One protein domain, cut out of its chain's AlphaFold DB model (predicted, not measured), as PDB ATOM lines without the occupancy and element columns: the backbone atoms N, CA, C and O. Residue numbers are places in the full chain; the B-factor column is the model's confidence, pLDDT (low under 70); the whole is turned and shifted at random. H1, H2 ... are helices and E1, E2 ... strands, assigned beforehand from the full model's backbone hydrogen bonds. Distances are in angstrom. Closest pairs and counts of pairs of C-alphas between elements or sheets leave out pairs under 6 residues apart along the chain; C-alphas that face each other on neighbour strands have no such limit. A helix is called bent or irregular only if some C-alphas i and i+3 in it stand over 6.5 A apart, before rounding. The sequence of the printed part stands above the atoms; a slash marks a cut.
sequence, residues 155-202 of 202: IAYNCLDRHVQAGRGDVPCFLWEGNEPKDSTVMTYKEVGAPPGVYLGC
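Overview. This is residues 155 to 202 of the 202 residues of a protein of Monoraphidium neglectum (UniProt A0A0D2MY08). A two-stranded antiparallel hairpin, E1 and E2, reaches out from a helical end where H1 and the short H2 pack together, and its turn, residues 178 to 183, sticks out free at the far end. After H2 a tail, residues 194 to 202, runs on without a named element. The printed part has 48 residues with two named helices and two named strands, in the order H1, E1, E2, H2; the class is mixed, helices and strands. It is only just loose, close to compact, with a radius of gyration of the C-alphas of 11.9 A, and elongated, spanning 34 by 19 by 19 A.

Along the chain. H1, residues 155 to 168, begins at C-alpha 155 (372.198, 408.440, 309.825) and measures 17.4 A; it is irregular, C-alphas 165 and 168 being 7.2 A apart. E1, residues 172 to 177, measures 13.6 A. E2, residues 184 to 188, measures 13.5 A. H2, residues 189 to 193, measures 6.4 A and ends at C-alpha 193 (360.418, 410.875, 313.345).

Arrangement. H1 and H2 touch, the closest C-alphas being those of Leu 160 and Tyr 189, 6.0 A apart. H1 and E2 are apart. E1 and E2 form an antiparallel hairpin, with 165 degrees between their directions. N 176 and O 185 are within hydrogen-bond range at 2.8 A, as are N 187 and O 174 at 2.8 A. The closest C-alphas of E1 and H2 are those of Cys 173 and Tyr 189, 5.2 A apart. In H2 every O i to N i+4 pair is within hydrogen-bond range; in H1 it is 6 of 10.

Size, cuts and confidence. The two C-alphas farthest apart, those of Ala 166 and Glu 180, are 34.5 A apart. The printed part has no cut and ends at Cys 202, the chain's last residue. The links from H1 to E1 and from E2 to H2 are tight, that from E1 to E2 is short, and none is long. Mean pLDDT of the printed part is 83.5; residues 195 to 202 are under 70.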
ATOM      1  N   ILE A 155     372.929 409.584 310.374       93.44
ATOM      2  CA  ILE A 155     372.198 408.440 309.825       93.44
ATOM      3  C   ILE A 155     370.679 408.630 309.906       93.44
ATOM      4  O   ILE A 155     369.984 408.330 308.940       93.44
ATOM      5  N   ALA A 156     370.159 409.184 311.006       92.00
ATOM      6  CA  ALA A 156     368.733 409.455 311.165       92.00
ATOM      7  C   ALA A 156     368.258 410.485 310.135       92.00
ATOM      8  O   ALA A 156     367.232 410.269 309.496       92.00
ATOM      9  N   TYR A 157     369.072 411.513 309.869       92.88
ATOM     10  CA  TYR A 157     368.762 412.505 308.841       92.88
ATOM     11  C   TYR A 157     368.651 411.877 307.444       92.88
ATOM     12  O   TYR A 157     367.720 412.161 306.689       92.88
ATOM     13  N   ASN A 158     369.582 410.985 307.100       94.31
ATOM     14  CA  ASN A 158     369.555 410.279 305.821       94.31
ATOM     15  C   ASN A 158     368.391 409.290 305.701       94.31
ATOM     16  O   ASN A 158     367.838 409.124 304.615       94.31
ATOM     17  N   CYS A 159     368.010 408.636 306.793       92.56
ATOM     18  CA  CYS A 159     366.931 407.657 306.774       92.56
ATOM     19  C   CYS A 159     365.542 408.297 306.858       92.56
ATOM     20  O   CYS A 159     364.618 407.767 306.253       92.56
ATOM     21  N   LEU A 160     365.376 409.414 307.573       91.06
ATOM     22  CA  LEU A 160     364.068 409.982 307.914       91.06
ATOM     23  C   LEU A 160     363.924 411.423 307.425       91.06
ATOM     24  O   LEU A 160     363.127 411.695 306.525       91.06
ATOM     25  N   ASP A 161     364.706 412.347 307.986       91.75
ATOM     26  CA  ASP A 161     364.491 413.783 307.800       91.75
ATOM     27  C   ASP A 161     364.567 414.208 306.332       91.75
ATOM     28  O   ASP A 161     363.702 414.952 305.866       91.75
ATOM     29  N   ARG A 162     365.524 413.679 305.555       92.75
ATOM     30  CA  ARG A 162     365.633 413.995 304.119       92.75
ATOM     31  C   ARG A 162     364.388 413.580 303.331       92.75
ATOM     32  O   ARG A 162     364.042 414.208 302.334       92.75
ATOM     33  N   HIS A 163     363.713 412.506 303.749       92.50
ATOM     34  CA  HIS A 163     362.507 412.013 303.088       92.50
ATOM     35  C   HIS A 163     361.307 412.895 303.439       92.50
ATOM     36  O   HIS A 163     360.559 413.281 302.539       92.50
ATOM     37  N   VAL A 164     361.181 413.294 304.708       91.75
ATOM     38  CA  VAL A 164     360.156 414.248 305.158       91.75
ATOM     39  C   VAL A 164     360.321 415.602 304.456       91.75
ATOM     40  O   VAL A 164     359.352 416.118 303.902       91.75
ATOM     41  N   GLN A 165     361.544 416.141 304.408       91.31
ATOM     42  CA  GLN A 165     361.857 417.424 303.762       91.31
ATOM     43  C   GLN A 165     361.628 417.399 302.247       91.31
ATOM     44  O   GLN A 165     361.179 418.389 301.678       91.31
ATOM     45  N   ALA A 166     361.850 416.254 301.597       92.31
ATOM     46  CA  ALA A 166     361.542 416.049 300.181       92.31
ATOM     47  C   ALA A 166     360.033 415.885 299.887       92.31
ATOM     48  O   ALA A 166     359.667 415.449 298.798       92.31
ATOM     49  N   GLY A 167     359.150 416.165 300.853       91.75
ATOM     50  CA  GLY A 167     357.698 416.053 300.691       91.75
ATOM     51  C   GLY A 167     357.161 414.620 300.747       91.75
ATOM     52  O   GLY A 167     355.978 414.405 300.514       91.75
ATOM     53  N   ARG A 168     357.994 413.630 301.098       91.44
ATOM     54  CA  ARG A 168     357.591 412.216 301.243       91.44
ATOM     55  C   ARG A 168     357.183 411.865 302.673       91.44
ATOM     56  O   ARG A 168     357.197 410.703 303.053       91.44
ATOM     57  N   GLY A 169     356.829 412.866 303.476       89.38
ATOM     58  CA  GLY A 169     356.513 412.680 304.890       89.38
ATOM     59  C   GLY A 169     355.331 411.742 305.156       89.38
ATOM     60  O   GLY A 169     355.370 411.005 306.132       89.38
ATOM     61  N   ASP A 170     354.333 411.744 304.270       91.25
ATOM     62  CA  ASP A 170     353.119 410.917 304.379       91.25
ATOM     63  C   ASP A 170     353.267 409.549 303.677       91.25
ATOM     64  O   ASP A 170     352.324 408.765 303.612       91.25
ATOM     65  N   VAL A 171     354.454 409.247 303.134       92.75
ATOM     66  CA  VAL A 171     354.746 407.941 302.529       92.75
ATOM     67  C   VAL A 171     354.984 406.914 303.646       92.75
ATOM     68  O   VAL A 171     355.742 407.214 304.576       92.75
ATOM     69  N   PRO A 172     354.391 405.706 303.559       91.62
ATOM     70  CA  PRO A 172     354.700 404.597 304.457       91.62
ATOM     71  C   PRO A 172     356.208 404.317 304.519       91.62
ATOM     72  O   PRO A 172     356.842 404.079 303.493       91.62
ATOM     73  N   CYS A 173     356.776 404.350 305.723       90.56
ATOM     74  CA  CYS A 173     358.194 404.100 305.986       90.56
ATOM     75  C   CYS A 173     358.412 402.742 306.658       90.56
ATOM     76  O   CYS A 173     359.383 402.049 306.357       90.56
ATOM     77  N   PHE A 174     357.538 402.374 307.590       89.75
ATOM     78  CA  PHE A 174     357.676 401.167 308.391       89.75
ATOM     79  C   PHE A 174     356.346 400.423 308.422       89.75
ATOM     80  O   PHE A 174     355.326 400.980 308.824       89.75
ATOM     81  N   LEU A 175     356.364 399.174 307.964       91.25
ATOM     82  CA  LEU A 175     355.235 398.262 308.063       91.25
ATOM     83  C   LEU A 175     355.576 397.259 309.154       91.25
ATOM     84  O   LEU A 175     356.528 396.489 309.028       91.25
ATOM     85  N   TRP A 176     354.826 397.322 310.240       90.50
ATOM     86  CA  TRP A 176     354.939 396.392 311.340       90.50
ATOM     87  C   TRP A 176     353.799 395.388 311.258       90.50
ATOM     88  O   TRP A 176     352.634 395.775 311.202       90.50
ATOM     89  N   GLU A 177     354.146 394.109 311.283       91.88
ATOM     90  CA  GLU A 177     353.196 393.012 311.409       91.88
ATOM     91  C   GLU A 177     353.455 392.319 312.746       91.88
ATOM     92  O   GLU A 177     354.560 391.852 313.036       91.88
ATOM     93  N   GLY A 178     352.432 392.324 313.591       90.25
ATOM     94  CA  GLY A 178     352.392 391.599 314.841       90.25
ATOM     95  C   GLY A 178     352.246 390.098 314.612       90.25
ATOM     96  O   GLY A 178     352.056 389.600 313.504       90.25
ATOM     97  N   ASN A 179     352.343 389.346 315.704       91.44
ATOM     98  CA  ASN A 179     352.261 387.888 315.640       91.44
ATOM     99  C   ASN A 179     350.842 387.387 315.301       91.44
ATOM    100  O   ASN A 179     350.681 386.279 314.792       91.44
ATOM    101  N   GLU A 180     349.808 388.178 315.599       93.50
ATOM    102  CA  GLU A 180     348.444 387.876 315.174       93.50
ATOM    103  C   GLU A 180     348.182 388.478 313.784       93.50
ATOM    104  O   GLU A 180     348.465 389.654 313.585       93.50
ATOM    105  N   PRO A 181     347.556 387.753 312.836       85.12
ATOM    106  CA  PRO A 181     347.342 388.242 311.464       85.12
ATOM    107  C   PRO A 181     346.528 389.538 311.323       85.12
ATOM    108  O   PRO A 181     346.407 390.070 310.224       85.12
ATOM    109  N   LYS A 182     345.886 390.001 312.400       87.69
ATOM    110  CA  LYS A 182     345.104 391.246 312.434       87.69
ATOM    111  C   LYS A 182     345.848 392.399 313.100       87.69
ATOM    112  O   LYS A 182     345.321 393.505 313.140       87.69
ATOM    113  N   ASP A 183     347.018 392.125 313.656       90.12
ATOM    114  CA  ASP A 183     347.833 393.100 314.350       90.12
ATOM    115  C   ASP A 183     348.862 393.626 313.355       90.12
ATOM    116  O   ASP A 183     349.845 392.965 313.044       90.12
ATOM    117  N   SER A 184     348.583 394.778 312.756       90.25
ATOM    118  CA  SER A 184     349.483 395.396 311.787       90.25
ATOM    119  C   SER A 184     349.396 396.906 311.898       90.25
ATOM    120  O   SER A 184     348.295 397.454 311.983       90.25
ATOM    121  N   THR A 185     350.540 397.572 311.829       89.00
ATOM    122  CA  THR A 185     350.643 399.028 311.905       89.00
ATOM    123  C   THR A 185     351.489 399.524 310.748       89.00
ATOM    124  O   THR A 185     352.576 399.011 310.487       89.00
ATOM    125  N   VAL A 186     351.006 400.558 310.070       91.19
ATOM    126  CA  VAL A 186     351.774 401.279 309.057       91.19
ATOM    127  C   VAL A 186     352.152 402.627 309.644       91.19
ATOM    128  O   VAL A 186     351.278 403.363 310.087       91.19
ATOM    129  N   MET A 187     353.446 402.935 309.650       90.62
ATOM    130  CA  MET A 187     353.974 404.221 310.092       90.62
ATOM    131  C   MET A 187     354.621 404.942 308.913       90.62
ATOM    132  O   MET A 187     355.450 404.380 308.191       90.62
ATOM    133  N   THR A 188     354.254 406.199 308.718       93.06
ATOM    134  CA  THR A 188     354.825 407.105 307.717       93.06
ATOM    135  C   THR A 188     356.140 407.727 308.199       93.06
ATOM    136  O   THR A 188     356.500 407.642 309.374       93.06
ATOM    137  N   TYR A 189     356.885 408.377 307.300       91.00
ATOM    138  CA  TYR A 189     358.145 409.048 307.655       91.00
ATOM    139  C   TYR A 189     357.984 410.125 308.739       91.00
ATOM    140  O   TYR A 189     358.840 410.240 309.617       91.00
ATOM    141  N   LYS A 190     356.892 410.903 308.705       90.06
ATOM    142  CA  LYS A 190     356.575 411.872 309.769       90.06
ATOM    143  C   LYS A 190     356.317 411.174 311.098       90.06
ATOM    144  O   LYS A 190     356.711 411.689 312.143       90.06
ATOM    145  N   GLU A 191     355.672 410.012 311.045       88.19
ATOM    146  CA  GLU A 191     355.268 409.299 312.245       88.19
ATOM    147  C   GLU A 191     356.478 408.713 312.981       88.19
ATOM    148  O   GLU A 191     356.669 408.931 314.172       88.19
ATOM    149  N   VAL A 192     357.390 408.072 312.250       87.31
ATOM    150  CA  VAL A 192     358.619 407.507 312.834       87.31
ATOM    151  C   VAL A 192     359.516 408.583 313.462       87.31
ATOM    152  O   VAL A 192     360.169 408.327 314.472       87.31
ATOM    153  N   GLY A 193     359.556 409.786 312.882       79.25
ATOM    154  CA  GLY A 193     360.418 410.875 313.345       79.25
ATOM    155  C   GLY A 193     359.916 411.638 314.576       79.25
ATOM    156  O   GLY A 193     360.686 412.402 315.159       79.25
ATOM    157  N   ALA A 194     358.654 411.476 314.986       75.06
ATOM    158  CA  ALA A 194     358.123 412.240 316.116       75.06
ATOM    159  C   ALA A 194     358.322 411.523 317.465       75.06
ATOM    160  O   ALA A 194     358.465 410.300 317.519       75.06
ATOM    161  N   PRO A 195     358.350 412.275 318.580       61.84
ATOM    162  CA  PRO A 195     358.688 411.722 319.882       61.84
ATOM    163  C   PRO A 195     357.713 410.615 320.326       61.84
ATOM    164  O   PRO A 195     356.506 410.701 320.069       61.84
ATOM    165  N   PRO A 196     358.215 409.589 321.042       52.69
ATOM    166  CA  PRO A 196     357.390 408.508 321.564       52.69
ATOM    167  C   PRO A 196     356.363 409.077 322.549       52.69
ATOM    168  O   PRO A 196     356.711 409.575 323.617       52.69
ATOM    169  N   GLY A 197     355.090 409.039 322.160       52.88
ATOM    170  CA  GLY A 197     353.978 409.623 322.919       52.88
ATOM    171  C   GLY A 197     352.854 410.183 322.048       52.88
ATOM    172  O   GLY A 197     351.755 410.388 322.549       52.88
ATOM    173  N   VAL A 198     353.101 410.378 320.748       54.78
ATOM    174  CA  VAL A 198     352.093 410.872 319.790       54.78
ATOM    175  C   VAL A 198     351.312 409.728 319.106       54.78
ATOM    176  O   VAL A 198     350.244 409.971 318.558       54.78
ATOM    177  N   TYR A 199     351.775 408.472 319.203       49.91
ATOM    178  CA  TYR A 199     351.257 407.332 318.411       49.91
ATOM    179  C   TYR A 199     350.401 406.308 319.164       49.91
ATOM    180  O   TYR A 199     349.926 405.351 318.561       49.91
ATOM    181  N   LEU A 200     350.181 406.480 320.469       43.50
ATOM    182  CA  LEU A 200     349.282 405.622 321.252       43.50
ATOM    183  C   LEU A 200     347.953 406.344 321.462       43.50
ATOM    184  O   LEU A 200     347.641 406.799 322.560       43.50
ATOM    185  N   GLY A 201     347.205 406.515 320.377       46.97
ATOM    186  CA  GLY A 201     345.972 407.287 320.393       46.97
ATOM    187  C   GLY A 201     345.161 407.147 319.116       46.97
ATOM    188  O   GLY A 201     344.851 408.160 318.498       46.97
ATOM    189  N   CYS A 202     344.818 405.919 318.732       32.06
ATOM    190  CA  CYS A 202     343.576 405.624 318.024       32.06
ATOM    191  C   CYS A 202     343.163 404.171 318.276       32.06
ATOM    192  O   CYS A 202     344.075 403.330 318.442       32.06
TER     193      CYS A 202